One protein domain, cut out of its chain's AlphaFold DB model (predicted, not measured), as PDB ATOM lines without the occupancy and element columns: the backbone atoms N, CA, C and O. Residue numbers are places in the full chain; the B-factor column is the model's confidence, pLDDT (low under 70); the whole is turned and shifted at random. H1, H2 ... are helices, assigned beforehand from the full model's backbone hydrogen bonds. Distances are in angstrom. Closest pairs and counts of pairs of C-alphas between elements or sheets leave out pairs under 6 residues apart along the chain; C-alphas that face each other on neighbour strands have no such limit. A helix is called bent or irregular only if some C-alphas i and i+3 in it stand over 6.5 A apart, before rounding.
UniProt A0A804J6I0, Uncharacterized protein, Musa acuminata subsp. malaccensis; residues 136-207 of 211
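AT A GLANCE: This is residues 136 to 207 of the 211 residues of an uncharacterized protein of Musa acuminata subsp. malaccensis (UniProt A0A804J6I0). Three helices follow one another as an open, flat zigzag with no packed core: H1 stands apart from H2, joined to it by the tight link of residues 160 to 164, and H2 and H3 meet near their ends as a V. The printed part has 72 residues with three named helices, H1, H2 and H3 in that order, and no named strand; the class is all helix. The whole is extended, with a radius of gyration of the C-alphas of 18.5 A, and the C-alphas span 49 by 41 by 10 A.

IN THESE COORDINATES: H1 runs from Tyr 136, with its C-alpha at (92.689, 200.840, 95.722), to Ile 159, and is 33.4 A long from first to last C-alpha. H2 holds residues 165 to 185 and is 28.5 A long, beginning at C-alpha 165 at (105.528, 184.477, 128.810). H3 holds residues 188 to 206, is 27.3 A long, and ends at C-alpha 206 at (135.083, 194.264, 126.625). H3 is neither bent nor irregular, but only just: C-alphas 189 and 192 are 6.1 A apart.

HOW THE PARTS SIT: H1 touches no helix; it is apart from H2 and from H3. H2 and H3 only just touch, and only at the corner by their link, with 3 pairs of C-alphas within 8 A, through residues 184 to 185 of H2 and 190 to 191 of H3 alone. Their closest C-alphas, those of Tyr 184 and Asn 190, are 5.3 A apart. They run opposite ways at a steep tilt of 57 degrees, with centres 20.0 A apart. Every O i to N i+4 pair is within hydrogen-bond range in H1 and H2, and 13 of 15 are in H3.

THE WHOLE: The C-alphas farthest apart, those of Tyr 136 and Gly 207, are 55.1 A apart. The printed part has no cut, and both links are tight, with 5 residues between H1 and H2 and 2 between H2 and H3. The mean pLDDT of the printed part is 80.8, and residues 161 to 165 and 186 to 193 are under 70.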
ATOM      1  N   TYR A 136      91.591 201.731  95.314       84.12
ATOM      2  CA  TYR A 136      92.689 200.840  95.722       84.12
ATOM      3  C   TYR A 136      93.243 201.160  97.116       84.12
ATOM      4  O   TYR A 136      93.498 200.244  97.900       84.12
ATOM      5  N   GLY A 137      93.411 202.446  97.446       87.94
ATOM      6  CA  GLY A 137      93.891 202.867  98.764       87.94
ATOM      7  C   GLY A 137      92.868 202.564  99.855       87.94
ATOM      8  O   GLY A 137      93.217 202.047 100.916       87.94
ATOM      9  N   ILE A 138      91.588 202.805  99.563       86.19
ATOM     10  CA  ILE A 138      90.486 202.564 100.500       86.19
ATOM     11  C   ILE A 138      90.238 201.060 100.680       86.19
ATOM     12  O   ILE A 138      90.065 200.611 101.812       86.19
ATOM     13  N   LEU A 139      90.328 200.252  99.618       87.44
ATOM     14  CA  LEU A 139      90.271 198.790  99.706       87.44
ATOM     15  C   LEU A 139      91.411 198.237 100.569       87.44
ATOM     16  O   LEU A 139      91.168 197.385 101.422       87.44
ATOM     17  N   PHE A 140      92.636 198.748 100.406       91.06
ATOM     18  CA  PHE A 140      93.768 198.352 101.247       91.06
ATOM     19  C   PHE A 140      93.591 198.806 102.704       91.06
ATOM     20  O   PHE A 140      93.964 198.076 103.619       91.06
ATOM     21  N   TYR A 141      92.970 199.965 102.943       89.50
ATOM     22  CA  TYR A 141      92.650 200.443 104.290       89.50
ATOM     23  C   TYR A 141      91.554 199.604 104.967       89.50
ATOM     24  O   TYR A 141      91.696 199.250 106.134       89.50
ATOM     25  N   VAL A 142      90.496 199.216 104.246       91.44
ATOM     26  CA  VAL A 142      89.430 198.333 104.756       91.44
ATOM     27  C   VAL A 142      89.959 196.917 104.999       91.44
ATOM     28  O   VAL A 142      89.722 196.351 106.067       91.44
ATOM     29  N   ALA A 143      90.732 196.362 104.062       93.88
ATOM     30  CA  ALA A 143      91.397 195.072 104.238       93.88
ATOM     31  C   ALA A 143      92.403 195.112 105.400       93.88
ATOM     32  O   ALA A 143      92.446 194.184 106.204       93.88
ATOM     33  N   GLY A 144      93.160 196.203 105.535       95.50
ATOM     34  CA  GLY A 144      94.083 196.446 106.641       95.50
ATOM     35  C   GLY A 144      93.375 196.595 107.987       95.50
ATOM     36  O   GLY A 144      93.841 196.034 108.972       95.50
ATOM     37  N   ALA A 145      92.225 197.272 108.039       94.94
ATOM     38  CA  ALA A 145      91.405 197.395 109.243       94.94
ATOM     39  C   ALA A 145      90.801 196.047 109.663       94.94
ATOM     40  O   ALA A 145      90.852 195.695 110.841       94.94
ATOM     41  N   LEU A 146      90.295 195.256 108.709       95.00
ATOM     42  CA  LEU A 146      89.776 193.914 108.979       95.00
ATOM     43  C   LEU A 146      90.894 192.950 109.401       95.00
ATOM     44  O   LEU A 146      90.726 192.206 110.364       95.00
ATOM     45  N   ALA A 147      92.053 193.000 108.739       94.81
ATOM     46  CA  ALA A 147      93.228 192.226 109.122       94.81
ATOM     47  C   ALA A 147      93.741 192.637 110.509       94.81
ATOM     48  O   ALA A 147      94.009 191.767 111.327       94.81
ATOM     49  N   ALA A 148      93.819 193.934 110.818       95.06
ATOM     50  CA  ALA A 148      94.211 194.424 112.137       95.06
ATOM     51  C   ALA A 148      93.215 194.002 113.225       95.06
ATOM     52  O   ALA A 148      93.642 193.599 114.304       95.06
ATOM     53  N   LEU A 149      91.908 194.022 112.946       94.75
ATOM     54  CA  LEU A 149      90.885 193.528 113.868       94.75
ATOM     55  C   LEU A 149      90.995 192.010 114.075       94.75
ATOM     56  O   LEU A 149      90.924 191.551 115.211       94.75
ATOM     57  N   TRP A 150      91.231 191.238 113.011       93.31
ATOM     58  CA  TRP A 150      91.410 189.784 113.083       93.31
ATOM     59  C   TRP A 150      92.701 189.386 113.808       93.31
ATOM     60  O   TRP A 150      92.679 188.511 114.670       93.31
ATOM     61  N   ILE A 151      93.811 190.076 113.530       91.44
ATOM     62  CA  ILE A 151      95.094 189.908 114.224       91.44
ATOM     63  C   ILE A 151      94.956 190.322 115.690       91.44
ATOM     64  O   ILE A 151      95.433 189.600 116.554       91.44
ATOM     65  N   SER A 152      94.272 191.430 115.993       92.81
ATOM     66  CA  SER A 152      94.004 191.863 117.370       92.81
ATOM     67  C   SER A 152      93.142 190.844 118.121       92.81
ATOM     68  O   SER A 152      93.490 190.451 119.231       92.81
ATOM     69  N   ALA A 153      92.086 190.317 117.494       86.81
ATOM     70  CA  ALA A 153      91.261 189.254 118.066       86.81
ATOM     71  C   ALA A 153      92.073 187.969 118.317       86.81
ATOM     72  O   ALA A 153      92.008 187.409 119.409       86.81
ATOM     73  N   ALA A 154      92.895 187.538 117.355       85.00
ATOM     74  CA  ALA A 154      93.789 186.390 117.511       85.00
ATOM     75  C   ALA A 154      94.878 186.625 118.576       85.00
ATOM     76  O   ALA A 154      95.250 185.699 119.295       85.00
ATOM     77  N   PHE A 155      95.369 187.858 118.715       85.00
ATOM     78  CA  PHE A 155      96.389 188.253 119.686       85.00
ATOM     79  C   PHE A 155      95.825 188.316 121.110       85.00
ATOM     80  O   PHE A 155      96.414 187.733 122.016       85.00
ATOM     81  N   VAL A 156      94.651 188.924 121.308       83.50
ATOM     82  CA  VAL A 156      93.937 188.936 122.597       83.50
ATOM     83  C   VAL A 156      93.494 187.521 122.982       83.50
ATOM     84  O   VAL A 156      93.741 187.100 124.107       83.50
ATOM     85  N   SER A 157      92.952 186.740 122.038       78.00
ATOM     86  CA  SER A 157      92.627 185.322 122.253       78.00
ATOM     87  C   SER A 157      93.860 184.470 122.570       78.00
ATOM     88  O   SER A 157      93.746 183.477 123.288       78.00
ATOM     89  N   SER A 158      95.037 184.840 122.056       79.12
ATOM     90  CA  SER A 158      96.301 184.218 122.458       79.12
ATOM     91  C   SER A 158      96.681 184.645 123.875       79.12
ATOM     92  O   SER A 158      96.945 183.785 124.697       79.12
ATOM     93  N   ILE A 159      96.656 185.935 124.221       72.19
ATOM     94  CA  ILE A 159      97.004 186.407 125.575       72.19
ATOM     95  C   ILE A 159      96.149 185.726 126.653       72.19
ATOM     96  O   ILE A 159      96.698 185.229 127.635       72.19
ATOM     97  N   ASP A 160      94.835 185.637 126.443       70.69
ATOM     98  CA  ASP A 160      93.891 185.059 127.413       70.69
ATOM     99  C   ASP A 160      94.002 183.521 127.533       70.69
ATOM    100  O   ASP A 160      93.495 182.916 128.474       70.69
ATOM    101  N   SER A 161      94.720 182.867 126.609       66.69
ATOM    102  CA  SER A 161      94.969 181.416 126.613       66.69
ATOM    103  C   SER A 161      96.394 181.018 127.032       66.69
ATOM    104  O   SER A 161      96.763 179.844 126.921       66.69
ATOM    105  N   LEU A 162      97.211 181.953 127.542       61.66
ATOM    106  CA  LEU A 162      98.636 181.717 127.805       61.66
ATOM    107  C   LEU A 162      99.067 181.916 129.276       61.66
ATOM    108  O   LEU A 162      99.443 183.021 129.668       61.66
ATOM    109  N   PRO A 163      99.289 180.827 130.042       65.00
ATOM    110  CA  PRO A 163     100.271 180.805 131.135       65.00
ATOM    111  C   PRO A 163     101.730 180.827 130.598       65.00
ATOM    112  O   PRO A 163     102.567 180.027 131.014       65.00
ATOM    113  N   VAL A 164     102.039 181.664 129.589       63.94
ATOM    114  CA  VAL A 164     103.175 181.436 128.662       63.94
ATOM    115  C   VAL A 164     103.888 182.724 128.198       63.94
ATOM    116  O   VAL A 164     103.957 183.037 127.008       63.94
ATOM    117  N   PHE A 165     104.539 183.426 129.128       62.25
ATOM    118  CA  PHE A 165     105.528 184.477 128.810       62.25
ATOM    119  C   PHE A 165     106.573 184.081 127.729       62.25
ATOM    120  O   PHE A 165     106.869 184.912 126.865       62.25
ATOM    121  N   PRO A 166     107.130 182.843 127.713       72.94
ATOM    122  CA  PRO A 166     108.213 182.483 126.790       72.94
ATOM    123  C   PRO A 166     107.863 182.568 125.297       72.94
ATOM    124  O   PRO A 166     108.656 183.096 124.522       72.94
ATOM    125  N   LYS A 167     106.677 182.099 124.878       70.62
ATOM    126  CA  LYS A 167     106.306 182.073 123.448       70.62
ATOM    127  C   LYS A 167     105.991 183.454 122.881       70.62
ATOM    128  O   LYS A 167     106.258 183.707 121.710       70.62
ATOM    129  N   VAL A 168     105.459 184.365 123.696       78.31
ATOM    130  CA  VAL A 168     105.235 185.750 123.256       78.31
ATOM    131  C   VAL A 168     106.578 186.460 123.065       78.31
ATOM    132  O   VAL A 168     106.765 187.124 122.051       78.31
ATOM    133  N   MET A 169     107.548 186.249 123.963       80.25
ATOM    134  CA  MET A 169     108.908 186.788 123.805       80.25
ATOM    135  C   MET A 169     109.638 186.230 122.572       80.25
ATOM    136  O   MET A 169     110.399 186.963 121.945       80.25
ATOM    137  N   GLU A 170     109.378 184.983 122.170       82.69
ATOM    138  CA  GLU A 170     109.905 184.396 120.928       82.69
ATOM    139  C   GLU A 170     109.357 185.112 119.676       82.69
ATOM    140  O   GLU A 170     110.127 185.562 118.822       82.69
ATOM    141  N   VAL A 171     108.034 185.306 119.596       84.69
ATOM    142  CA  VAL A 171     107.381 186.013 118.475       84.69
ATOM    143  C   VAL A 171     107.754 187.499 118.450       84.69
ATOM    144  O   VAL A 171     108.028 188.045 117.381       84.69
ATOM    145  N   VAL A 172     107.826 188.154 119.613       86.19
ATOM    146  CA  VAL A 172     108.282 189.550 119.735       86.19
ATOM    147  C   VAL A 172     109.761 189.677 119.365       86.19
ATOM    148  O   VAL A 172     110.120 190.640 118.695       86.19
ATOM    149  N   GLY A 173     110.612 188.706 119.707       88.12
ATOM    150  CA  GLY A 173     112.018 188.670 119.291       88.12
ATOM    151  C   GLY A 173     112.181 188.561 117.771       88.12
ATOM    152  O   GLY A 173     112.953 189.317 117.175       88.12
ATOM    153  N   LEU A 174     111.402 187.689 117.123       90.94
ATOM    154  CA  LEU A 174     111.338 187.577 115.659       90.94
ATOM    155  C   LEU A 174     110.811 188.864 115.003       90.94
ATOM    156  O   LEU A 174     111.443 189.391 114.085       90.94
ATOM    157  N   GLY A 175     109.700 189.409 115.504       92.19
ATOM    158  CA  GLY A 175     109.109 190.653 115.008       92.19
ATOM    159  C   GLY A 175     110.041 191.856 115.166       92.19
ATOM    160  O   GLY A 175     110.233 192.615 114.216       92.19
ATOM    161  N   PHE A 176     110.690 191.995 116.326       88.38
ATOM    162  CA  PHE A 176     111.687 193.035 116.575       88.38
ATOM    163  C   PHE A 176     112.911 192.870 115.673       88.38
ATOM    164  O   PHE A 176     113.383 193.862 115.134       88.38
ATOM    165  N   THR A 177     113.386 191.643 115.429       91.69
ATOM    166  CA  THR A 177     114.509 191.388 114.509       91.69
ATOM    167  C   THR A 177     114.175 191.818 113.078       91.69
ATOM    168  O   THR A 177     114.986 192.481 112.431       91.69
ATOM    169  N   ILE A 178     112.969 191.506 112.588       92.81
ATOM    170  CA  ILE A 178     112.507 191.918 111.251       92.81
ATOM    171  C   ILE A 178     112.357 193.445 111.184       92.81
ATOM    172  O   ILE A 178     112.919 194.073 110.286       92.81
ATOM    173  N   TRP A 179     111.678 194.058 112.159       83.94
ATOM    174  CA  TRP A 179     111.491 195.511 112.226       83.94
ATOM    175  C   TRP A 179     112.821 196.265 112.339       83.94
ATOM    176  O   TRP A 179     113.055 197.215 111.592       83.94
ATOM    177  N   PHE A 180     113.717 195.819 113.221       84.88
ATOM    178  CA  PHE A 180     115.049 196.388 113.404       84.88
ATOM    179  C   PHE A 180     115.874 196.256 112.120       84.88
ATOM    180  O   PHE A 180     116.446 197.238 111.652       84.88
ATOM    181  N   SER A 181     115.872 195.085 111.480       88.44
ATOM    182  CA  SER A 181     116.576 194.887 110.212       88.44
ATOM    183  C   SER A 181     116.054 195.828 109.118       88.44
ATOM    184  O   SER A 181     116.828 196.577 108.517       88.44
ATOM    185  N   THR A 182     114.737 195.916 108.925       84.19
ATOM    186  CA  THR A 182     114.150 196.843 107.946       84.19
ATOM    187  C   THR A 182     114.425 198.314 108.291       84.19
ATOM    188  O   THR A 182     114.758 199.101 107.405       84.19
ATOM    189  N   ARG A 183     114.335 198.708 109.567       81.62
ATOM    190  CA  ARG A 183     114.468 200.110 110.001       81.62
ATOM    191  C   ARG A 183     115.917 200.599 110.093       81.62
ATOM    192  O   ARG A 183     116.136 201.804 109.942       81.62
ATOM    193  N   TYR A 184     116.874 199.703 110.343       76.44
ATOM    194  CA  TYR A 184     118.266 200.043 110.655       76.44
ATOM    195  C   TYR A 184     119.313 199.425 109.712       76.44
ATOM    196  O   TYR A 184     120.337 200.063 109.489       76.44
ATOM    197  N   LEU A 185     119.082 198.247 109.111       74.50
ATOM    198  CA  LEU A 185     119.997 197.693 108.097       74.50
ATOM    199  C   LEU A 185     119.680 198.177 106.672       74.50
ATOM    200  O   LEU A 185     120.580 198.162 105.831       74.50
ATOM    201  N   ILE A 186     118.449 198.591 106.358       69.62
ATOM    202  CA  ILE A 186     118.093 199.051 104.996       69.62
ATOM    203  C   ILE A 186     118.256 200.574 104.841       69.62
ATOM    204  O   ILE A 186     118.631 201.043 103.766       69.62
ATOM    205  N   PHE A 187     118.072 201.355 105.911       64.50
ATOM    206  CA  PHE A 187     118.370 202.792 105.895       64.50
ATOM    207  C   PHE A 187     119.877 203.040 105.960       64.50
ATOM    208  O   PHE A 187     120.530 202.723 106.953       64.50
ATOM    209  N   LYS A 188     120.420 203.618 104.884       59.38
ATOM    210  CA  LYS A 188     121.866 203.723 104.653       59.38
ATOM    211  C   LYS A 188     122.603 204.508 105.749       59.38
ATOM    212  O   LYS A 188     123.679 204.092 106.154       59.38
ATOM    213  N   GLU A 189     121.995 205.575 106.262       59.91
ATOM    214  CA  GLU A 189     122.546 206.436 107.326       59.91
ATOM    215  C   GLU A 189     122.634 205.718 108.686       59.91
ATOM    216  O   GLU A 189     123.587 205.912 109.434       59.91
ATOM    217  N   ASN A 190     121.694 204.812 108.985       60.50
ATOM    218  CA  ASN A 190     121.681 204.089 110.259       60.50
ATOM    219  C   ASN A 190     122.787 203.030 110.370       60.50
ATOM    220  O   ASN A 190     123.088 202.624 111.491       60.50
ATOM    221  N   ARG A 191     123.389 202.565 109.262       65.50
ATOM    222  CA  ARG A 191     124.470 201.564 109.328       65.50
ATOM    223  C   ARG A 191     125.724 202.138 109.972       65.50
ATOM    224  O   ARG A 191     126.220 201.560 110.933       65.50
ATOM    225  N   ASP A 192     126.204 203.267 109.463       66.62
ATOM    226  CA  ASP A 192     127.483 203.842 109.885       66.62
ATOM    227  C   ASP A 192     127.405 204.340 111.342       66.62
ATOM    228  O   ASP A 192     128.312 204.095 112.143       66.62
ATOM    229  N   GLU A 193     126.265 204.918 111.744       68.19
ATOM    230  CA  GLU A 193     126.005 205.265 113.147       68.19
ATOM    231  C   GLU A 193     125.879 204.046 114.073       68.19
ATOM    232  O   GLU A 193     126.351 204.098 115.212       68.19
ATOM    233  N   LEU A 194     125.246 202.952 113.627       70.81
ATOM    234  CA  LEU A 194     125.131 201.744 114.447       70.81
ATOM    235  C   LEU A 194     126.461 201.032 114.620       70.81
ATOM    236  O   LEU A 194     126.726 200.579 115.727       70.81
ATOM    237  N   PHE A 195     127.287 200.928 113.577       74.00
ATOM    238  CA  PHE A 195     128.619 200.342 113.724       74.00
ATOM    239  C   PHE A 195     129.471 201.171 114.687       74.00
ATOM    240  O   PHE A 195     130.054 200.598 115.599       74.00
ATOM    241  N   THR A 196     129.422 202.504 114.590       78.94
ATOM    242  CA  THR A 196     130.101 203.398 115.545       78.94
ATOM    243  C   THR A 196     129.621 203.164 116.985       78.94
ATOM    244  O   THR A 196     130.433 202.923 117.874       78.94
ATOM    245  N   LYS A 197     128.301 203.144 117.228       79.06
ATOM    246  CA  LYS A 197     127.731 202.917 118.573       79.06
ATOM    247  C   LYS A 197     127.932 201.484 119.083       79.06
ATOM    248  O   LYS A 197     128.019 201.277 120.292       79.06
ATOM    249  N   LEU A 198     128.008 200.495 118.192       81.75
ATOM    250  CA  LEU A 198     128.325 199.107 118.530       81.75
ATOM    251  C   LEU A 198     129.802 198.974 118.896       81.75
ATOM    252  O   LEU A 198     130.096 198.309 119.882       81.75
ATOM    253  N   ASP A 199     130.716 199.625 118.175       79.62
ATOM    254  CA  ASP A 199     132.141 199.619 118.505       79.62
ATOM    255  C   ASP A 199     132.438 200.369 119.810       79.62
ATOM    256  O   ASP A 199     133.138 199.804 120.649       79.62
ATOM    257  N   GLU A 200     131.826 201.535 120.058       83.19
ATOM    258  CA  GLU A 200     131.878 202.209 121.369       83.19
ATOM    259  C   GLU A 200     131.354 201.301 122.493       83.19
ATOM    260  O   GLU A 200     131.979 201.169 123.547       83.19
ATOM    261  N   LEU A 201     130.212 200.635 122.286       82.00
ATOM    262  CA  LEU A 201     129.637 199.726 123.280       82.00
ATOM    263  C   LEU A 201     130.505 198.471 123.476       82.00
ATOM    264  O   LEU A 201     130.630 197.982 124.598       82.00
ATOM    265  N   LYS A 202     131.144 197.975 122.412       81.50
ATOM    266  CA  LYS A 202     132.075 196.842 122.438       81.50
ATOM    267  C   LYS A 202     133.340 197.204 123.212       81.50
ATOM    268  O   LYS A 202     133.730 196.441 124.086       81.50
ATOM    269  N   GLU A 203     133.927 198.372 122.964       85.62
ATOM    270  CA  GLU A 203     135.086 198.880 123.712       85.62
ATOM    271  C   GLU A 203     134.737 199.144 125.189       85.62
ATOM    272  O   GLU A 203     135.532 198.872 126.087       85.62
ATOM    273  N   LYS A 204     133.504 199.579 125.470       80.75
ATOM    274  CA  LYS A 204     133.017 199.848 126.831       80.75
ATOM    275  C   LYS A 204     132.640 198.594 127.635       80.75
ATOM    276  O   LYS A 204     132.693 198.645 128.861       80.75
ATOM    277  N   ILE A 205     132.257 197.491 126.980       81.94
ATOM    278  CA  ILE A 205     131.900 196.216 127.638       81.94
ATOM    279  C   ILE A 205     133.088 195.245 127.699       81.94
ATOM    280  O   ILE A 205     133.282 194.605 128.729       81.94
ATOM    281  N   LEU A 206     133.886 195.123 126.632       78.56
ATOM    282  CA  LEU A 206     135.083 194.264 126.625       78.56
ATOM    283  C   LEU A 206     136.300 194.960 127.261       78.56
ATOM    284  O   LEU A 206     137.301 194.302 127.541       78.56
ATOM    285  N   GLY A 207     136.205 196.270 127.505       71.94
ATOM    286  CA  GLY A 207     137.321 197.126 127.887       71.94
ATOM    287  C   GLY A 207     138.189 197.510 126.680       71.94
ATOM    288  O   GLY A 207     138.194 196.804 125.666       71.94
TER     289      GLY A 207